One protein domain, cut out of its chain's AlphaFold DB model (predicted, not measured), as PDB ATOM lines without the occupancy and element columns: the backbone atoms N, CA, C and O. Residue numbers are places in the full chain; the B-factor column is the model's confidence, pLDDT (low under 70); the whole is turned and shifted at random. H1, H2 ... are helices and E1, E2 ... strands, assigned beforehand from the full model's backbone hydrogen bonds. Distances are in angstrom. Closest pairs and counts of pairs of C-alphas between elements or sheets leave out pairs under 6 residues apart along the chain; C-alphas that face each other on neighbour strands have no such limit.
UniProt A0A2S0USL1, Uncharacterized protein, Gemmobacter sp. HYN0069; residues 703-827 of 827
ATOM      1  N   SER A 703     -41.019 -29.204 -26.295       75.75
ATOM      2  CA  SER A 703     -40.588 -29.398 -27.692       75.75
ATOM      3  C   SER A 703     -39.381 -30.341 -27.854       75.75
ATOM      4  O   SER A 703     -39.115 -30.823 -28.959       75.75
ATOM      5  N   LEU A 704     -38.674 -30.668 -26.759       77.06
ATOM      6  CA  LEU A 704     -37.647 -31.717 -26.712       77.06
ATOM      7  C   LEU A 704     -38.203 -33.123 -26.949       77.06
ATOM      8  O   LEU A 704     -37.414 -34.038 -27.166       77.06
ATOM      9  N   PHE A 705     -39.519 -33.326 -26.928       82.56
ATOM     10  CA  PHE A 705     -40.134 -34.641 -27.135       82.56
ATOM     11  C   PHE A 705     -40.879 -34.757 -28.470       82.56
ATOM     12  O   PHE A 705     -41.259 -35.856 -28.848       82.56
ATOM     13  N   ASP A 706     -40.992 -33.664 -29.235       83.69
ATOM     14  CA  ASP A 706     -41.613 -33.676 -30.566       83.69
ATOM     15  C   ASP A 706     -40.903 -34.652 -31.535       83.69
ATOM     16  O   ASP A 706     -39.671 -34.728 -31.561       83.69
ATOM     17  N   PRO A 707     -41.615 -35.379 -32.402       85.75
ATOM     18  CA  PRO A 707     -40.958 -36.151 -33.447       85.75
ATOM     19  C   PRO A 707     -40.365 -35.225 -34.517       85.75
ATOM     20  O   PRO A 707     -40.889 -34.142 -34.803       85.75
ATOM     21  N   TYR A 708     -39.294 -35.664 -35.180       87.19
ATOM     22  CA  TYR A 708     -38.810 -34.977 -36.377       87.19
ATOM     23  C   TYR A 708     -39.829 -35.136 -37.505       87.19
ATOM     24  O   TYR A 708     -40.246 -36.251 -37.820       87.19
ATOM     25  N   GLN A 709     -40.195 -34.025 -38.147       86.69
ATOM     26  CA  GLN A 709     -41.132 -34.016 -39.264       86.69
ATOM     27  C   GLN A 709     -40.485 -33.440 -40.522       86.69
ATOM     28  O   GLN A 709     -40.064 -32.283 -40.558       86.69
ATOM     29  N   GLN A 710     -40.494 -34.226 -41.592       85.88
ATOM     30  CA  GLN A 710     -40.102 -33.806 -42.931       85.88
ATOM     31  C   GLN A 710     -41.328 -33.734 -43.826       85.88
ATOM     32  O   GLN A 710     -42.204 -34.591 -43.753       85.88
ATOM     33  N   ARG A 711     -41.394 -32.730 -44.707       76.75
ATOM     34  CA  ARG A 711     -42.550 -32.548 -45.603       76.75
ATOM     35  C   ARG A 711     -42.463 -33.368 -46.886       76.75
ATOM     36  O   ARG A 711     -43.495 -33.818 -47.376       76.75
ATOM     37  N   GLN A 712     -41.274 -33.502 -47.473       77.06
ATOM     38  CA  GLN A 712     -41.088 -34.160 -48.769       77.06
ATOM     39  C   GLN A 712     -39.752 -34.923 -48.842       77.06
ATOM     40  O   GLN A 712     -38.706 -34.279 -48.853       77.06
ATOM     41  N   PRO A 713     -39.782 -36.268 -48.935       80.44
ATOM     42  CA  PRO A 713     -40.953 -37.113 -48.671       80.44
ATOM     43  C   PRO A 713     -41.479 -36.901 -47.235       80.44
ATOM     44  O   PRO A 713     -40.691 -36.512 -46.368       80.44
ATOM     45  N   PRO A 714     -42.791 -37.089 -46.986       85.25
ATOM     46  CA  PRO A 714     -43.357 -36.966 -45.650       85.25
ATOM     47  C   PRO A 714     -42.774 -38.052 -44.743       85.25
ATOM     48  O   PRO A 714     -42.977 -39.239 -44.991       85.25
ATOM     49  N   ILE A 715     -42.024 -37.645 -43.721       86.75
ATOM     50  CA  ILE A 715     -41.407 -38.540 -42.735       86.75
ATOM     51  C   ILE A 715     -41.741 -38.004 -41.352       86.75
ATOM     52  O   ILE A 715     -41.596 -36.807 -41.109       86.75
ATOM     53  N   VAL A 716     -42.147 -38.899 -40.459       88.31
ATOM     54  CA  VAL A 716     -42.221 -38.648 -39.021       88.31
ATOM     55  C   VAL A 716     -41.254 -39.623 -38.363       88.31
ATOM     56  O   VAL A 716     -41.378 -40.831 -38.561       88.31
ATOM     57  N   GLN A 717     -40.255 -39.101 -37.661       86.38
ATOM     58  CA  GLN A 717     -39.248 -39.888 -36.957       86.38
ATOM     59  C   GLN A 717     -39.353 -39.586 -35.466       86.38
ATOM     60  O   GLN A 717     -38.985 -38.498 -35.021       86.38
ATOM     61  N   GLU A 718     -39.846 -40.568 -34.714       86.44
ATOM     62  CA  GLU A 718     -39.824 -40.542 -33.255       86.44
ATOM     63  C   GLU A 718     -38.387 -40.506 -32.745       86.44
ATOM     64  O   GLU A 718     -37.479 -41.058 -33.377       86.44
ATOM     65  N   ILE A 719     -38.183 -39.848 -31.610       84.31
ATOM     66  CA  ILE A 719     -36.857 -39.670 -31.024       84.31
ATOM     67  C   ILE A 719     -36.669 -40.693 -29.902       84.31
ATOM     68  O   ILE A 719     -37.359 -40.607 -28.883       84.31
ATOM     69  N   PRO A 720     -35.761 -41.669 -30.073       82.25
ATOM     70  CA  PRO A 720     -35.445 -42.629 -29.030       82.25
ATOM     71  C   PRO A 720     -34.835 -41.946 -27.791       82.25
ATOM     72  O   PRO A 720     -34.104 -40.958 -27.943       82.25
ATOM     73  N   PRO A 721     -35.077 -42.467 -26.573       75.81
ATOM     74  CA  PRO A 721     -34.512 -41.916 -25.339       75.81
ATOM     75  C   PRO A 721     -32.984 -41.765 -25.372       75.81
ATOM     76  O   PRO A 721     -32.445 -40.776 -24.881       75.81
ATOM     77  N   GLU A 722     -32.273 -42.685 -26.027       78.12
ATOM     78  CA  GLU A 722     -30.813 -42.656 -26.167       78.12
ATOM     79  C   GLU A 722     -30.275 -41.458 -26.975       78.12
ATOM     80  O   GLU A 722     -29.083 -41.146 -26.901       78.12
ATOM     81  N   TRP A 723     -31.126 -40.775 -27.749       81.75
ATOM     82  CA  TRP A 723     -30.761 -39.559 -28.486       81.75
ATOM     83  C   TRP A 723     -30.988 -38.280 -27.670       81.75
ATOM     84  O   TRP A 723     -30.630 -37.201 -28.141       81.75
ATOM     85  N   LEU A 724     -31.578 -38.378 -26.473       73.75
ATOM     86  CA  LEU A 724     -31.862 -37.231 -25.600       73.75
ATOM     87  C   LEU A 724     -30.707 -36.891 -24.650       73.75
ATOM     88  O   LEU A 724     -30.708 -35.806 -24.066       73.75
ATOM     89  N   ASP A 725     -29.697 -37.759 -24.535       76.75
ATOM     90  CA  ASP A 725     -28.455 -37.443 -23.826       76.75
ATOM     91  C   ASP A 725     -27.596 -36.466 -24.650       76.75
ATOM     92  O   ASP A 725     -26.727 -36.850 -25.442       76.75
ATOM     93  N   LEU A 726     -27.930 -35.176 -24.523       78.50
ATOM     94  CA  LEU A 726     -27.365 -34.077 -25.310       78.50
ATOM     95  C   LEU A 726     -26.645 -33.015 -24.463       78.50
ATOM     96  O   LEU A 726     -26.218 -31.992 -25.001       78.50
ATOM     97  N   VAL A 727     -26.489 -33.247 -23.155       72.88
ATOM     98  CA  VAL A 727     -25.924 -32.276 -22.194       72.88
ATOM     99  C   VAL A 727     -24.548 -31.789 -22.628       72.88
ATOM    100  O   VAL A 727     -24.296 -30.586 -22.665       72.88
ATOM    101  N   PHE A 728     -23.694 -32.724 -23.038       72.50
ATOM    102  CA  PHE A 728     -22.343 -32.460 -23.531       72.50
ATOM    103  C   PHE A 728     -22.190 -32.804 -25.019       72.50
ATOM    104  O   PHE A 728     -21.084 -33.087 -25.471       72.50
ATOM    105  N   ALA A 729     -23.288 -32.805 -25.788       78.94
ATOM    106  CA  ALA A 729     -23.229 -33.151 -27.205       78.94
ATOM    107  C   ALA A 729     -22.331 -32.179 -27.983       78.94
ATOM    108  O   ALA A 729     -22.592 -30.975 -28.062       78.94
ATOM    109  N   ASP A 730     -21.294 -32.738 -28.594       81.50
ATOM    110  CA  ASP A 730     -20.364 -32.075 -29.492       81.50
ATOM    111  C   ASP A 730     -20.618 -32.499 -30.952       81.50
ATOM    112  O   ASP A 730     -21.505 -33.302 -31.255       81.50
ATOM    113  N   ALA A 731     -19.863 -31.936 -31.899       86.00
ATOM    114  CA  ALA A 731     -20.032 -32.270 -33.316       86.00
ATOM    115  C   ALA A 731     -19.940 -33.791 -33.607       86.00
ATOM    116  O   ALA A 731     -20.772 -34.278 -34.378       86.00
ATOM    117  N   PRO A 732     -19.003 -34.557 -33.006       89.06
ATOM    118  CA  PRO A 732     -19.007 -36.021 -33.042       89.06
ATOM    119  C   PRO A 732     -20.333 -36.655 -32.617       89.06
ATOM    120  O   PRO A 732     -20.917 -37.395 -33.412       89.06
ATOM    121  N   ARG A 733     -20.859 -36.321 -31.433       87.69
ATOM    122  CA  ARG A 733     -22.117 -36.901 -30.942       87.69
ATOM    123  C   ARG A 733     -23.301 -36.584 -31.856       87.69
ATOM    124  O   ARG A 733     -24.113 -37.460 -32.151       87.69
ATOM    125  N   ILE A 734     -23.383 -35.351 -32.359       89.75
ATOM    126  CA  ILE A 734     -24.421 -34.955 -33.324       89.75
ATOM    127  C   ILE A 734     -24.296 -35.778 -34.614       89.75
ATOM    128  O   ILE A 734     -25.302 -36.243 -35.147       89.75
ATOM    129  N   ASN A 735     -23.075 -36.003 -35.110       90.69
ATOM    130  CA  ASN A 735     -22.842 -36.824 -36.299       90.69
ATOM    131  C   ASN A 735     -23.265 -38.284 -36.099       90.69
ATOM    132  O   ASN A 735     -23.838 -38.865 -37.017       90.69
ATOM    133  N   GLU A 736     -23.023 -38.864 -34.920       91.31
ATOM    134  CA  GLU A 736     -23.468 -40.223 -34.585       91.31
ATOM    135  C   GLU A 736     -24.993 -40.353 -34.648       91.31
ATOM    136  O   GLU A 736     -25.507 -41.268 -35.292       91.31
ATOM    137  N   ILE A 737     -25.719 -39.412 -34.034       90.81
ATOM    138  CA  ILE A 737     -27.190 -39.407 -34.022       90.81
ATOM    139  C   ILE A 737     -27.741 -39.222 -35.440       90.81
ATOM    140  O   ILE A 737     -28.645 -39.945 -35.858       90.81
ATOM    141  N   VAL A 738     -27.173 -38.290 -36.212       90.75
ATOM    142  CA  VAL A 738     -27.564 -38.061 -37.612       90.75
ATOM    143  C   VAL A 738     -27.315 -39.314 -38.459       90.75
ATOM    144  O   VAL A 738     -28.179 -39.696 -39.248       90.75
ATOM    145  N   ALA A 739     -26.178 -39.991 -38.276       91.19
ATOM    146  CA  ALA A 739     -25.870 -41.229 -38.986       91.19
ATOM    147  C   ALA A 739     -26.830 -42.368 -38.607       91.19
ATOM    148  O   ALA A 739     -27.308 -43.078 -39.492       91.19
ATOM    149  N   ALA A 740     -27.161 -42.516 -37.320       91.00
ATOM    150  CA  ALA A 740     -28.134 -43.498 -36.847       91.00
ATOM    151  C   ALA A 740     -29.536 -43.240 -37.423       91.00
ATOM    152  O   ALA A 740     -30.199 -44.173 -37.878       91.00
ATOM    153  N   ALA A 741     -29.963 -41.975 -37.482       89.62
ATOM    154  CA  ALA A 741     -31.242 -41.593 -38.074       89.62
ATOM    155  C   ALA A 741     -31.295 -41.862 -39.584       89.62
ATOM    156  O   ALA A 741     -32.279 -42.414 -40.072       89.62
ATOM    157  N   LEU A 742     -30.229 -41.539 -40.324       90.62
ATOM    158  CA  LEU A 742     -30.126 -41.849 -41.754       90.62
ATOM    159  C   LEU A 742     -30.074 -43.361 -42.018       90.62
ATOM    160  O   LEU A 742     -30.607 -43.822 -43.024       90.62
ATOM    161  N   ALA A 743     -29.466 -44.141 -41.120       90.38
ATOM    162  CA  ALA A 743     -29.459 -45.600 -41.214       90.38
ATOM    163  C   ALA A 743     -30.854 -46.200 -40.971       90.38
ATOM    164  O   ALA A 743     -31.248 -47.132 -41.671       90.38
ATOM    165  N   ALA A 744     -31.608 -45.654 -40.011       87.56
ATOM    166  CA  ALA A 744     -32.979 -46.073 -39.727       87.56
ATOM    167  C   ALA A 744     -33.969 -45.630 -40.819       87.56
ATOM    168  O   ALA A 744     -34.893 -46.370 -41.156       87.56
ATOM    169  N   GLN A 745     -33.769 -44.438 -41.391       88.62
ATOM    170  CA  GLN A 745     -34.645 -43.846 -42.397       88.62
ATOM    171  C   GLN A 745     -33.831 -43.074 -43.465       88.62
ATOM    172  O   GLN A 745     -33.632 -41.860 -43.351       88.62
ATOM    173  N   PRO A 746     -33.414 -43.740 -44.563       86.44
ATOM    174  CA  PRO A 746     -32.498 -43.174 -45.568       86.44
ATOM    175  C   PRO A 746     -33.005 -41.940 -46.322       86.44
ATOM    176  O   PRO A 746     -32.223 -41.226 -46.942       86.44
ATOM    177  N   ASN A 747     -34.316 -41.691 -46.300       88.31
ATOM    178  CA  ASN A 747     -34.945 -40.570 -47.001       88.31
ATOM    179  C   ASN A 747     -34.992 -39.271 -46.170       88.31
ATOM    180  O   ASN A 747     -35.580 -38.280 -46.618       88.31
ATOM    181  N   ILE A 748     -34.426 -39.268 -44.959       90.00
ATOM    182  CA  ILE A 748     -34.299 -38.062 -44.137       90.00
ATOM    183  C   ILE A 748     -33.293 -37.093 -44.779       90.00
ATOM    184  O   ILE A 748     -32.203 -37.460 -45.204       90.00
ATOM    185  N   SER A 749     -33.655 -35.814 -44.821       89.88
ATOM    186  CA  SER A 749     -32.783 -34.707 -45.187       89.88
ATOM    187  C   SER A 749     -31.755 -34.492 -44.082       89.88
ATOM    188  O   SER A 749     -32.078 -33.948 -43.025       89.88
ATOM    189  N   GLU A 750     -30.503 -34.880 -44.336       90.06
ATOM    190  CA  GLU A 750     -29.405 -34.729 -43.371       90.06
ATOM    191  C   GLU A 750     -29.319 -33.298 -42.827       90.06
ATOM    192  O   GLU A 750     -29.181 -33.083 -41.627       90.06
ATOM    193  N   ARG A 751     -29.448 -32.300 -43.709       88.25
ATOM    194  CA  ARG A 751     -29.359 -30.887 -43.331       88.25
ATOM    195  C   ARG A 751     -30.477 -30.469 -42.375       88.25
ATOM    196  O   ARG A 751     -30.216 -29.713 -41.441       88.25
ATOM    197  N   GLU A 752     -31.712 -30.881 -42.650       84.81
ATOM    198  CA  GLU A 752     -32.874 -30.510 -41.833       84.81
ATOM    199  C   GLU A 752     -32.858 -31.257 -40.497       84.81
ATOM    200  O   GLU A 752     -33.030 -30.631 -39.452       84.81
ATOM    201  N   PHE A 753     -32.547 -32.556 -40.512       89.00
ATOM    202  CA  PHE A 753     -32.456 -33.376 -39.306       89.00
ATOM    203  C   PHE A 753     -31.302 -32.962 -38.391       89.00
ATOM    204  O   PHE A 753     -31.476 -32.854 -37.178       89.00
ATOM    205  N   ARG A 754     -30.134 -32.641 -38.959       90.75
ATOM    206  CA  ARG A 754     -29.017 -32.070 -38.199       90.75
ATOM    207  C   ARG A 754     -29.434 -30.784 -37.494       90.75
ATOM    208  O   ARG A 754     -29.222 -30.664 -36.296       90.75
ATOM    209  N   GLY A 755     -30.072 -29.856 -38.214       84.88
ATOM    210  CA  GLY A 755     -30.570 -28.613 -37.618       84.88
ATOM    211  C   GLY A 755     -31.598 -28.854 -36.506       84.88
ATOM    212  O   GLY A 755     -31.587 -28.151 -35.498       84.88
ATOM    213  N   PHE A 756     -32.444 -29.874 -36.660       85.06
ATOM    214  CA  PHE A 756     -33.406 -30.301 -35.643       85.06
ATOM    215  C   PHE A 756     -32.721 -30.820 -34.365       85.06
ATOM    216  O   PHE A 756     -33.045 -30.353 -33.271       85.06
ATOM    217  N   ILE A 757     -31.737 -31.719 -34.481       87.50
ATOM    218  CA  ILE A 757     -30.996 -32.249 -33.322       87.50
ATOM    219  C   ILE A 757     -30.103 -31.176 -32.681       87.50
ATOM    220  O   ILE A 757     -30.068 -31.070 -31.458       87.50
ATOM    221  N   GLU A 758     -29.437 -30.327 -33.468       85.81
ATOM    222  CA  GLU A 758     -28.651 -29.196 -32.947       85.81
ATOM    223  C   GLU A 758     -29.523 -28.207 -32.154       85.81
ATOM    224  O   GLU A 758     -29.093 -27.687 -31.121       85.81
ATOM    225  N   GLY A 759     -30.763 -27.966 -32.599       79.06
ATOM    226  CA  GLY A 759     -31.739 -27.160 -31.865       79.06
ATOM    227  C   GLY A 759     -32.082 -27.754 -30.497       79.06
ATOM    228  O   GLY A 759     -32.088 -27.035 -29.497       79.06
ATOM    229  N   ARG A 760     -32.288 -29.074 -30.432       83.31
ATOM    230  CA  ARG A 760     -32.554 -29.804 -29.179       83.31
ATOM    231  C   ARG A 760     -31.365 -29.817 -28.241       83.31
ATOM    232  O   ARG A 760     -31.531 -29.543 -27.058       83.31
ATOM    233  N   ALA A 761     -30.173 -30.079 -28.774       83.75
ATOM    234  CA  ALA A 761     -28.946 -30.045 -27.994       83.75
ATOM    235  C   ALA A 761     -28.770 -28.673 -27.339       83.75
ATOM    236  O   ALA A 761     -28.521 -28.597 -26.141       83.75
ATOM    237  N   ARG A 762     -29.030 -27.589 -28.081       80.31
ATOM    238  CA  ARG A 762     -29.002 -26.230 -27.526       80.31
ATOM    239  C   ARG A 762     -30.028 -26.029 -26.406       80.31
ATOM    240  O   ARG A 762     -29.705 -25.394 -25.410       80.31
ATOM    241  N   ALA A 763     -31.241 -26.563 -26.539       78.25
ATOM    242  CA  ALA A 763     -32.252 -26.476 -25.486       78.25
ATOM    243  C   ALA A 763     -31.849 -27.265 -24.223       78.25
ATOM    244  O   ALA A 763     -31.920 -26.710 -23.128       78.25
ATOM    245  N   VAL A 764     -31.339 -28.496 -24.358       82.50
ATOM    246  CA  VAL A 764     -30.814 -29.296 -23.230       82.50
ATOM    247  C   VAL A 764     -29.617 -28.605 -22.568       82.50
ATOM    248  O   VAL A 764     -29.563 -28.492 -21.346       82.50
ATOM    249  N   GLN A 765     -28.690 -28.071 -23.361       83.19
ATOM    250  CA  GLN A 765     -27.542 -27.302 -22.872       83.19
ATOM    251  C   GLN A 765     -27.971 -26.026 -22.142       83.19
ATOM    252  O   GLN A 765     -27.359 -25.669 -21.140       83.19
ATOM    253  N   ASN A 766     -29.036 -25.355 -22.588       80.62
ATOM    254  CA  ASN A 766     -29.601 -24.204 -21.882       80.62
ATOM    255  C   ASN A 766     -30.192 -24.595 -20.519       80.62
ATOM    256  O   ASN A 766     -30.017 -23.849 -19.556       80.62
ATOM    257  N   VAL A 767     -30.861 -25.753 -20.425       83.62
ATOM    258  CA  VAL A 767     -31.312 -26.309 -19.137       83.62
ATOM    259  C   VAL A 767     -30.097 -26.587 -18.253       83.62
ATOM    260  O   VAL A 767     -30.034 -26.082 -17.139       83.62
ATOM    261  N   ALA A 768     -29.083 -27.293 -18.759       83.12
ATOM    262  CA  ALA A 768     -27.863 -27.596 -18.008       83.12
ATOM    263  C   ALA A 768     -27.145 -26.329 -17.511       83.12
ATOM    264  O   ALA A 768     -26.820 -26.222 -16.331       83.12
ATOM    265  N   ALA A 769     -26.961 -25.337 -18.386       83.19
ATOM    266  CA  ALA A 769     -26.368 -24.049 -18.041       83.19
ATOM    267  C   ALA A 769     -27.185 -23.310 -16.971       83.19
ATOM    268  O   ALA A 769     -26.606 -22.705 -16.068       83.19
ATOM    269  N   PHE A 770     -28.519 -23.388 -17.035       84.69
ATOM    270  CA  PHE A 770     -29.383 -22.852 -15.990       84.69
ATOM    271  C   PHE A 770     -29.145 -23.557 -14.650       84.69
ATOM    272  O   PHE A 770     -28.970 -22.865 -13.649       84.69
ATOM    273  N   LEU A 771     -29.097 -24.892 -14.617       83.44
ATOM    274  CA  LEU A 771     -28.846 -25.640 -13.380       83.44
ATOM    275  C   LEU A 771     -27.469 -25.293 -12.798       83.44
ATOM    276  O   LEU A 771     -27.386 -24.964 -11.622       83.44
ATOM    277  N   VAL A 772     -26.414 -25.249 -13.621       81.50
ATOM    278  CA  VAL A 772     -25.058 -24.843 -13.193       81.50
ATOM    279  C   VAL A 772     -25.056 -23.444 -12.572       81.50
ATOM    280  O   VAL A 772     -24.419 -23.211 -11.549       81.50
ATOM    281  N   ALA A 773     -25.750 -22.492 -13.197       77.38
ATOM    282  CA  ALA A 773     -25.749 -21.106 -12.743       77.38
ATOM    283  C   ALA A 773     -26.627 -20.869 -11.503       77.38
ATOM    284  O   ALA A 773     -26.411 -19.894 -10.775       77.38
ATOM    285  N   ASN A 774     -27.648 -21.706 -11.291       75.81
ATOM    286  CA  ASN A 774     -28.728 -21.416 -10.351       75.81
ATOM    287  C   ASN A 774     -28.930 -22.456  -9.247       75.81
ATOM    288  O   ASN A 774     -29.616 -22.149  -8.274       75.81
ATOM    289  N   MET A 775     -28.318 -23.632  -9.349       74.19
ATOM    290  CA  MET A 775     -28.369 -24.670  -8.326       74.19
ATOM    291  C   MET A 775     -26.977 -24.913  -7.754       74.19
ATOM    292  O   MET A 775     -26.018 -25.177  -8.472       74.19
ATOM    293  N   THR A 776     -26.872 -24.831  -6.433       64.75
ATOM    294  CA  THR A 776     -25.705 -25.296  -5.684       64.75
ATOM    295  C   THR A 776     -25.993 -26.702  -5.188       64.75
ATOM    296  O   THR A 776     -26.893 -26.875  -4.373       64.75
ATOM    297  N   PHE A 777     -25.240 -27.693  -5.660       64.56
ATOM    298  CA  PHE A 777     -25.276 -29.046  -5.107       64.56
ATOM    299  C   PHE A 777     -24.333 -29.090  -3.899       64.56
ATOM    300  O   PHE A 777     -23.127 -29.275  -4.058       64.56
ATOM    301  N   ALA A 778     -24.853 -28.806  -2.702       56.22
ATOM    302  CA  ALA A 778     -24.064 -28.885  -1.472       56.22
ATOM    303  C   ALA A 778     -23.695 -30.346  -1.135       56.22
ATOM    304  O   ALA A 778     -24.359 -31.283  -1.585       56.22
ATOM    305  N   GLU A 779     -22.651 -30.564  -0.325       47.38
ATOM    306  CA  GLU A 779     -22.346 -31.901   0.207       47.38
ATOM    307  C   GLU A 779     -23.534 -32.421   1.036       47.38
ATOM    308  O   GLU A 779     -23.841 -31.886   2.098       47.38
ATOM    309  N   GLY A 780     -24.205 -33.467   0.538       53.91
ATOM    310  CA  GLY A 780     -25.358 -34.103   1.188       53.91
ATOM    311  C   GLY A 780     -26.720 -33.828   0.540       53.91
ATOM    312  O   GLY A 780     -27.684 -34.492   0.911       53.91
ATOM    313  N   GLU A 781     -26.815 -32.921  -0.437       61.75
ATOM    314  CA  GLU A 781     -28.041 -32.730  -1.228       61.75
ATOM    315  C   GLU A 781     -28.079 -33.673  -2.441       61.75
ATOM    316  O   GLU A 781     -27.100 -33.782  -3.188       61.75
ATOM    317  N   ASP A 782     -29.221 -34.330  -2.672       71.75
ATOM    318  CA  ASP A 782     -29.416 -35.161  -3.859       71.75
ATOM    319  C   ASP A 782     -29.766 -34.288  -5.074       71.75
ATOM    320  O   ASP A 782     -30.880 -33.775  -5.232       71.75
ATOM    321  N   ALA A 783     -28.784 -34.127  -5.962       72.12
ATOM    322  CA  ALA A 783     -28.935 -33.426  -7.230       72.12
ATOM    323  C   ALA A 783     -30.105 -33.965  -8.065       72.12
ATOM    324  O   ALA A 783     -30.799 -33.182  -8.714       72.12
ATOM    325  N   ALA A 784     -30.334 -35.281  -8.030       75.31
ATOM    326  CA  ALA A 784     -31.407 -35.938  -8.762       75.31
ATOM    327  C   ALA A 784     -32.787 -35.595  -8.191       75.31
ATOM    328  O   ALA A 784     -33.741 -35.444  -8.958       75.31
ATOM    329  N   GLU A 785     -32.906 -35.467  -6.869       81.81
ATOM    330  CA  GLU A 785     -34.158 -35.111  -6.199       81.81
ATOM    331  C   GLU A 785     -34.551 -33.666  -6.522       81.81
ATOM    332  O   GLU A 785     -35.652 -33.422  -7.017       81.81
ATOM    333  N   ARG A 786     -33.617 -32.716  -6.376       80.06
ATOM    334  CA  ARG A 786     -33.889 -31.296  -6.655       80.06
ATOM    335  C   ARG A 786     -34.220 -31.027  -8.125       80.06
ATOM    336  O   ARG A 786     -35.097 -30.214  -8.417       80.06
ATOM    337  N   THR A 787     -33.545 -31.686  -9.071       84.62
ATOM    338  CA  THR A 787     -33.890 -31.528 -10.496       84.62
ATOM    339  C   THR A 787     -35.194 -32.228 -10.858       84.62
ATOM    340  O   THR A 787     -35.912 -31.726 -11.722       84.62
ATOM    341  N   THR A 788     -35.538 -33.329 -10.180       87.38
ATOM    342  CA  THR A 788     -36.857 -33.975 -10.301       87.38
ATOM    343  C   THR A 788     -37.964 -33.034  -9.823       87.38
ATOM    344  O   THR A 788     -38.962 -32.864 -10.522       87.38
ATOM    345  N   GLU A 789     -37.778 -32.388  -8.672       89.00
ATOM    346  CA  GLU A 789     -38.736 -31.425  -8.124       89.00
ATOM    347  C   GLU A 789     -38.921 -30.218  -9.052       89.00
ATOM    348  O   GLU A 789     -40.052 -29.834  -9.358       89.00
ATOM    349  N   LEU A 790     -37.819 -29.656  -9.564       89.25
ATOM    350  CA  LEU A 790     -37.870 -28.564 -10.532       89.25
ATOM    351  C   LEU A 790     -38.629 -28.984 -11.796       89.25
ATOM    352  O   LEU A 790     -39.520 -28.257 -12.230       89.25
ATOM    353  N   ALA A 791     -38.320 -30.163 -12.351       90.00
ATOM    354  CA  ALA A 791     -38.988 -30.704 -13.532       90.00
ATOM    355  C   ALA A 791     -40.501 -30.829 -13.322       90.00
ATOM    356  O   ALA A 791     -41.267 -30.357 -14.159       90.00
ATOM    357  N   ALA A 792     -40.932 -31.392 -12.189       91.25
ATOM    358  CA  ALA A 792     -42.344 -31.600 -11.857       91.25
ATOM    359  C   ALA A 792     -43.152 -30.294 -11.742       91.25
ATOM    360  O   ALA A 792     -44.371 -30.299 -11.900       91.25
ATOM    361  N   ASN A 793     -42.478 -29.170 -11.490       91.25
ATOM    362  CA  ASN A 793     -43.101 -27.857 -11.346       91.25
ATOM    363  C   ASN A 793     -43.063 -27.005 -12.626       91.25
ATOM    364  O   ASN A 793     -43.592 -25.891 -12.615       91.25
ATOM    365  N   THR A 794     -42.450 -27.496 -13.708       90.44
ATOM    366  CA  THR A 794     -42.370 -26.785 -14.996       90.44
ATOM    367  C   THR A 794     -43.706 -26.749 -15.742       90.44
ATOM    368  O   THR A 794     -44.573 -27.606 -15.554       90.44
ATOM    369  N   LEU A 795     -43.851 -25.780 -16.651       86.31
ATOM    370  CA  LEU A 795     -44.990 -25.729 -17.570       86.31
ATOM    371  C   LEU A 795     -44.985 -26.948 -18.508       86.31
ATOM    372  O   LEU A 795     -46.049 -27.490 -18.802       86.31
ATOM    373  N   ALA A 796     -43.805 -27.426 -18.926       87.06
ATOM    374  CA  ALA A 796     -43.637 -28.666 -19.687       87.06
ATOM    375  C   ALA A 796     -44.329 -29.846 -19.014       87.06
ATOM    376  O   ALA A 796     -45.094 -30.552 -19.664       87.06
ATOM    377  N   TYR A 797     -44.077 -30.052 -17.719       90.12
ATOM    378  CA  TYR A 797     -44.669 -31.157 -16.970       90.12
ATOM    379  C   TYR A 797     -46.190 -31.027 -16.872       90.12
ATOM    380  O   TYR A 797     -46.913 -32.015 -17.015       90.12
ATOM    381  N   HIS A 798     -46.679 -29.799 -16.674       87.81
ATOM    382  CA  HIS A 798     -48.108 -29.522 -16.585       87.81
ATOM    383  C   HIS A 798     -48.843 -29.843 -17.898       87.81
ATOM    384  O   HIS A 798     -49.881 -30.503 -17.874       87.81
ATOM    385  N   LEU A 799     -48.266 -29.437 -19.035       85.81
ATOM    386  CA  LEU A 799     -48.820 -29.650 -20.378       85.81
ATOM    387  C   LEU A 799     -48.627 -31.080 -20.917       85.81
ATOM    388  O   LEU A 799     -49.335 -31.487 -21.837       85.81
ATOM    389  N   ALA A 800     -47.646 -31.819 -20.398       86.75
ATOM    390  CA  ALA A 800     -47.294 -33.157 -20.860       86.75
ATOM    391  C   ALA A 800     -48.348 -34.217 -20.497       86.75
ATOM    392  O   ALA A 800     -48.976 -34.163 -19.435       86.75
ATOM    393  N   ASP A 801     -48.474 -35.233 -21.356       88.50
ATOM    394  CA  ASP A 801     -49.132 -36.491 -21.002       88.50
ATOM    395  C   ASP A 801     -48.274 -37.321 -20.029       88.50
ATOM    396  O   ASP A 801     -47.120 -36.998 -19.738       88.50
ATOM    397  N   GLU A 802     -48.844 -38.401 -19.497       87.00
ATOM    398  CA  GLU A 802     -48.197 -39.192 -18.446       87.00
ATOM    399  C   GLU A 802     -46.870 -39.826 -18.898       87.00
ATOM    400  O   GLU A 802     -45.902 -39.869 -18.138       87.00
ATOM    401  N   GLU A 803     -46.789 -40.270 -20.154       86.62
ATOM    402  CA  GLU A 803     -45.560 -40.837 -20.713       86.62
ATOM    403  C   GLU A 803     -44.464 -39.772 -20.841       86.62
ATOM    404  O   GLU A 803     -43.316 -39.983 -20.436       86.62
ATOM    405  N   THR A 804     -44.825 -38.598 -21.354       86.75
ATOM    406  CA  THR A 804     -43.902 -37.482 -21.553       86.75
ATOM    407  C   THR A 804     -43.437 -36.896 -20.220       86.75
ATOM    408  O   THR A 804     -42.265 -36.541 -20.096       86.75
ATOM    409  N   ARG A 805     -44.287 -36.870 -19.183       90.38
ATOM    410  CA  ARG A 805     -43.902 -36.476 -17.813       90.38
ATOM    411  C   ARG A 805     -42.791 -37.351 -17.247       90.38
ATOM    412  O   ARG A 805     -41.825 -36.823 -16.692       90.38
ATOM    413  N   MET A 806     -42.900 -38.671 -17.404       87.31
ATOM    414  CA  MET A 806     -41.865 -39.603 -16.942       87.31
ATOM    415  C   MET A 806     -40.534 -39.352 -17.658       87.31
ATOM    416  O   MET A 806     -39.496 -39.230 -17.002       87.31
ATOM    417  N   ARG A 807     -40.570 -39.190 -18.988       85.06
ATOM    418  CA  ARG A 807     -39.379 -38.892 -19.801       85.06
ATOM    419  C   ARG A 807     -38.757 -37.539 -19.449       85.06
ATOM    420  O   ARG A 807     -37.537 -37.427 -19.366       85.06
ATOM    421  N   LEU A 808     -39.576 -36.516 -19.205       88.19
ATOM    422  CA  LEU A 808     -39.123 -35.184 -18.797       88.19
ATOM    423  C   LEU A 808     -38.336 -35.232 -17.485       88.19
ATOM    424  O   LEU A 808     -37.237 -34.681 -17.405       88.19
ATOM    425  N   VAL A 809     -38.873 -35.920 -16.477       88.62
ATOM    426  CA  VAL A 809     -38.202 -36.104 -15.183       88.62
ATOM    427  C   VAL A 809     -36.884 -36.863 -15.348       88.62
ATOM    428  O   VAL A 809     -35.884 -36.489 -14.739       88.62
ATOM    429  N   GLU A 810     -36.852 -37.902 -16.185       85.19
ATOM    430  CA  GLU A 810     -35.634 -38.671 -16.458       85.19
ATOM    431  C   GLU A 810     -34.540 -37.818 -17.119       85.19
ATOM    432  O   GLU A 810     -33.389 -37.847 -16.676       85.19
ATOM    433  N   VAL A 811     -34.904 -36.996 -18.111       84.44
ATOM    434  CA  VAL A 811     -33.975 -36.054 -18.755       84.44
ATOM    435  C   VAL A 811     -33.412 -35.071 -17.727       84.44
ATOM    436  O   VAL A 811     -32.196 -34.938 -17.617       84.44
ATOM    437  N   PHE A 812     -34.256 -34.429 -16.914       86.94
ATOM    438  CA  PHE A 812     -33.802 -33.486 -15.879       86.94
ATOM    439  C   PHE A 812     -32.908 -34.139 -14.824       86.94
ATOM    440  O   PHE A 812     -31.908 -33.549 -14.402       86.94
ATOM    441  N   ARG A 813     -33.235 -35.371 -14.425       84.88
ATOM    442  CA  ARG A 813     -32.412 -36.169 -13.517       84.88
ATOM    443  C   ARG A 813     -31.032 -36.435 -14.112       84.88
ATOM    444  O   ARG A 813     -30.034 -36.181 -13.443       84.88
ATOM    445  N   SER A 814     -30.978 -36.889 -15.365       83.00
ATOM    446  CA  SER A 814     -29.724 -37.160 -16.079       83.00
ATOM    447  C   SER A 814     -28.849 -35.908 -16.198       83.00
ATOM    448  O   SER A 814     -27.655 -35.951 -15.886       83.00
ATOM    449  N   ILE A 815     -29.453 -34.762 -16.548       82.88
ATOM    450  CA  ILE A 815     -28.750 -33.471 -16.595       82.88
ATOM    451  C   ILE A 815     -28.194 -33.115 -15.209       82.88
ATOM    452  O   ILE A 815     -27.027 -32.745 -15.098       82.88
ATOM    453  N   GLY A 816     -29.002 -33.244 -14.151       81.56
ATOM    454  CA  GLY A 816     -28.593 -32.938 -12.777       81.56
ATOM    455  C   GLY A 816     -27.391 -33.756 -12.307       81.56
ATOM    456  O   GLY A 816     -26.424 -33.183 -11.809       81.56
ATOM    457  N   VAL A 817     -27.421 -35.076 -12.521       80.88
ATOM    458  CA  VAL A 817     -26.309 -35.985 -12.184       80.88
ATOM    459  C   VAL A 817     -25.051 -35.615 -12.972       80.88
ATOM    460  O   VAL A 817     -23.992 -35.422 -12.383       80.88
ATOM    461  N   SER A 818     -25.189 -35.414 -14.285       80.00
ATOM    462  CA  SER A 818     -24.088 -35.027 -15.175       80.00
ATOM    463  C   SER A 818     -23.409 -33.721 -14.746       80.00
ATOM    464  O   SER A 818     -22.181 -33.611 -14.761       80.00
ATOM    465  N   VAL A 819     -24.200 -32.725 -14.337       78.12
ATOM    466  CA  VAL A 819     -23.688 -31.443 -13.838       78.12
ATOM    467  C   VAL A 819     -23.000 -31.610 -12.478       78.12
ATOM    468  O   VAL A 819     -21.927 -31.040 -12.269       78.12
ATOM    469  N   ALA A 820     -23.587 -32.384 -11.562       76.00
ATOM    470  CA  ALA A 820     -23.015 -32.627 -10.240       76.00
ATOM    471  C   ALA A 820     -21.672 -33.375 -10.318       76.00
ATOM    472  O   ALA A 820     -20.719 -33.005  -9.631       76.00
ATOM    473  N   ASP A 821     -21.565 -34.376 -11.193       74.25
ATOM    474  CA  ASP A 821     -20.323 -35.122 -11.417       74.25
ATOM    475  C   ASP A 821     -19.234 -34.240 -12.044       74.25
ATOM    476  O   ASP A 821     -18.077 -34.285 -11.619       74.25
ATOM    477  N   PHE A 822     -19.596 -33.365 -12.987       69.94
ATOM    478  CA  PHE A 822     -18.659 -32.393 -13.557       69.94
ATOM    479  C   PHE A 822     -18.147 -31.394 -12.507       69.94
ATOM    480  O   PHE A 822     -16.954 -31.089 -12.473       69.94
ATOM    481  N   ALA A 823     -19.019 -30.919 -11.613       65.38
ATOM    482  CA  ALA A 823     -18.631 -30.025 -10.521       65.38
ATOM    483  C   ALA A 823     -17.657 -30.690  -9.528       65.38
ATOM    484  O   ALA A 823     -16.776 -30.015  -8.998       65.38
ATOM    485  N   ARG A 824     -17.776 -32.009  -9.316       65.25
ATOM    486  CA  ARG A 824     -16.871 -32.802  -8.463       65.25
ATOM    487  C   ARG A 824     -15.507 -33.078  -9.102       65.25
ATOM    488  O   ARG A 824     -14.538 -33.236  -8.376       65.25
ATOM    489  N   LEU A 825     -15.424 -33.138 -10.433       57.91
ATOM    490  CA  LEU A 825     -14.171 -33.352 -11.175       57.91
ATOM    491  C   LEU A 825     -13.309 -32.082 -11.311       57.91
ATOM    492  O   LEU A 825     -12.143 -32.177 -11.693       57.91
ATOM    493  N   GLY A 826     -13.888 -30.903 -11.058       49.91
ATOM    494  CA  GLY A 826     -13.213 -29.599 -11.115       49.91
ATOM    495  C   GLY A 826     -12.741 -29.041  -9.765       49.91
ATOM    496  O   GLY A 826     -12.151 -27.958  -9.751       49.91
ATOM    497  N   GLN A 827     -13.012 -29.744  -8.659       40.41
ATOM    498  CA  GLN A 827     -12.377 -29.550  -7.346       40.41
ATOM    499  C   GLN A 827     -11.172 -30.483  -7.219       40.41
ATOM    500  O   GLN A 827     -10.189 -30.068  -6.564       40.41
TER     501      GLN A 827
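What this domain is: This is residues 703 to 827 of the 827 residues of an uncharacterized protein of Gemmobacter sp. HYN0069 (UniProt A0A2S0USL1). Two long helices, H2 and H5, cross steeply near the last residues of H2, and each has smaller parts packed on it. H1 and a small two-strand hairpin, E1 and E2, sit by the first residues of H2, while H3 folds back along H5 and the short H4 sits by the first part of H5. The printed part has 125 residues, with two named strands and then five named helices in the order E1 E2 H1 H2 H3 H4 H5; the sheet, E1 - E2, is antiparallel and the class is mostly helix. The whole is compact, with a radius of gyration of the C-alphas of 15.9 A, yet elongated, spanning 52 by 33 by 19 A.

How they stand to each other: E1, residues 708 to 711, and E2, residues 714 to 717, form an antiparallel hairpin, their directions 176 degrees apart. N 710 and O 715 are 2.8 A apart and N 708 and O 717 are 2.9 A apart, both within hydrogen-bond range. The closest C-alphas of E1 and H2, residues 750 to 774, are those of Tyr 708 and Phe 753, 7.2 A apart. H1, residues 731 to 744, touches H2 at a steep tilt of 46 degrees, opposite ways, with the closest C-alphas, of Val 738 and Arg 754, 6.2 A apart; H2 touches H1 with residues 750 to 758 alone. H5, residues 802 to 825, is the hub and touches three helices. With residues 815 to 819 alone it touches residues 768 to 772 of H2, at a steep tilt of 63 degrees, the same way; the closest C-alphas, of Ala 768 and Ile 815, are 6.1 A apart. H3, residues 783 to 792, touches H5 through 23 pairs of C-alphas within 8 A, the closest being Ala 784 and Arg 813 at 4.9 A; they run opposite ways at a shallow tilt of 32 degrees, only just short of steep. H4, residues 795 to 799, touches residues 804 to 808 of H5, with the C-alphas of Tyr 797 and Arg 805 closest, at 5.4 A. H1 and H5 are apart. In H1, H2, H3, H4 and H5 every O i to N i+4 pair is within hydrogen-bond range.

Where its parts are: E1 begins at C-alpha 708, (-38.810, -34.977, -36.377), and is 10.2 A long; E2 is 10.0 A. H1 is 20.0 A long, H3 14.3 A and H4 6.2 A. H2 runs 35.6 A from C-alpha 750, (-29.405, -34.729, -43.371). H5 runs 35.3 A to C-alpha 825, (-14.171, -33.352, -11.175).

The domain as a whole: The C-alphas farthest apart, of Pro 713 and Glu 779, are 52.6 A apart. The printed part has no cut. The link from E2 to H1, residues 718 to 730, is long. Mean pLDDT of the printed part is 81.7; residues 776 to 781 and 822 to 827 are under 70.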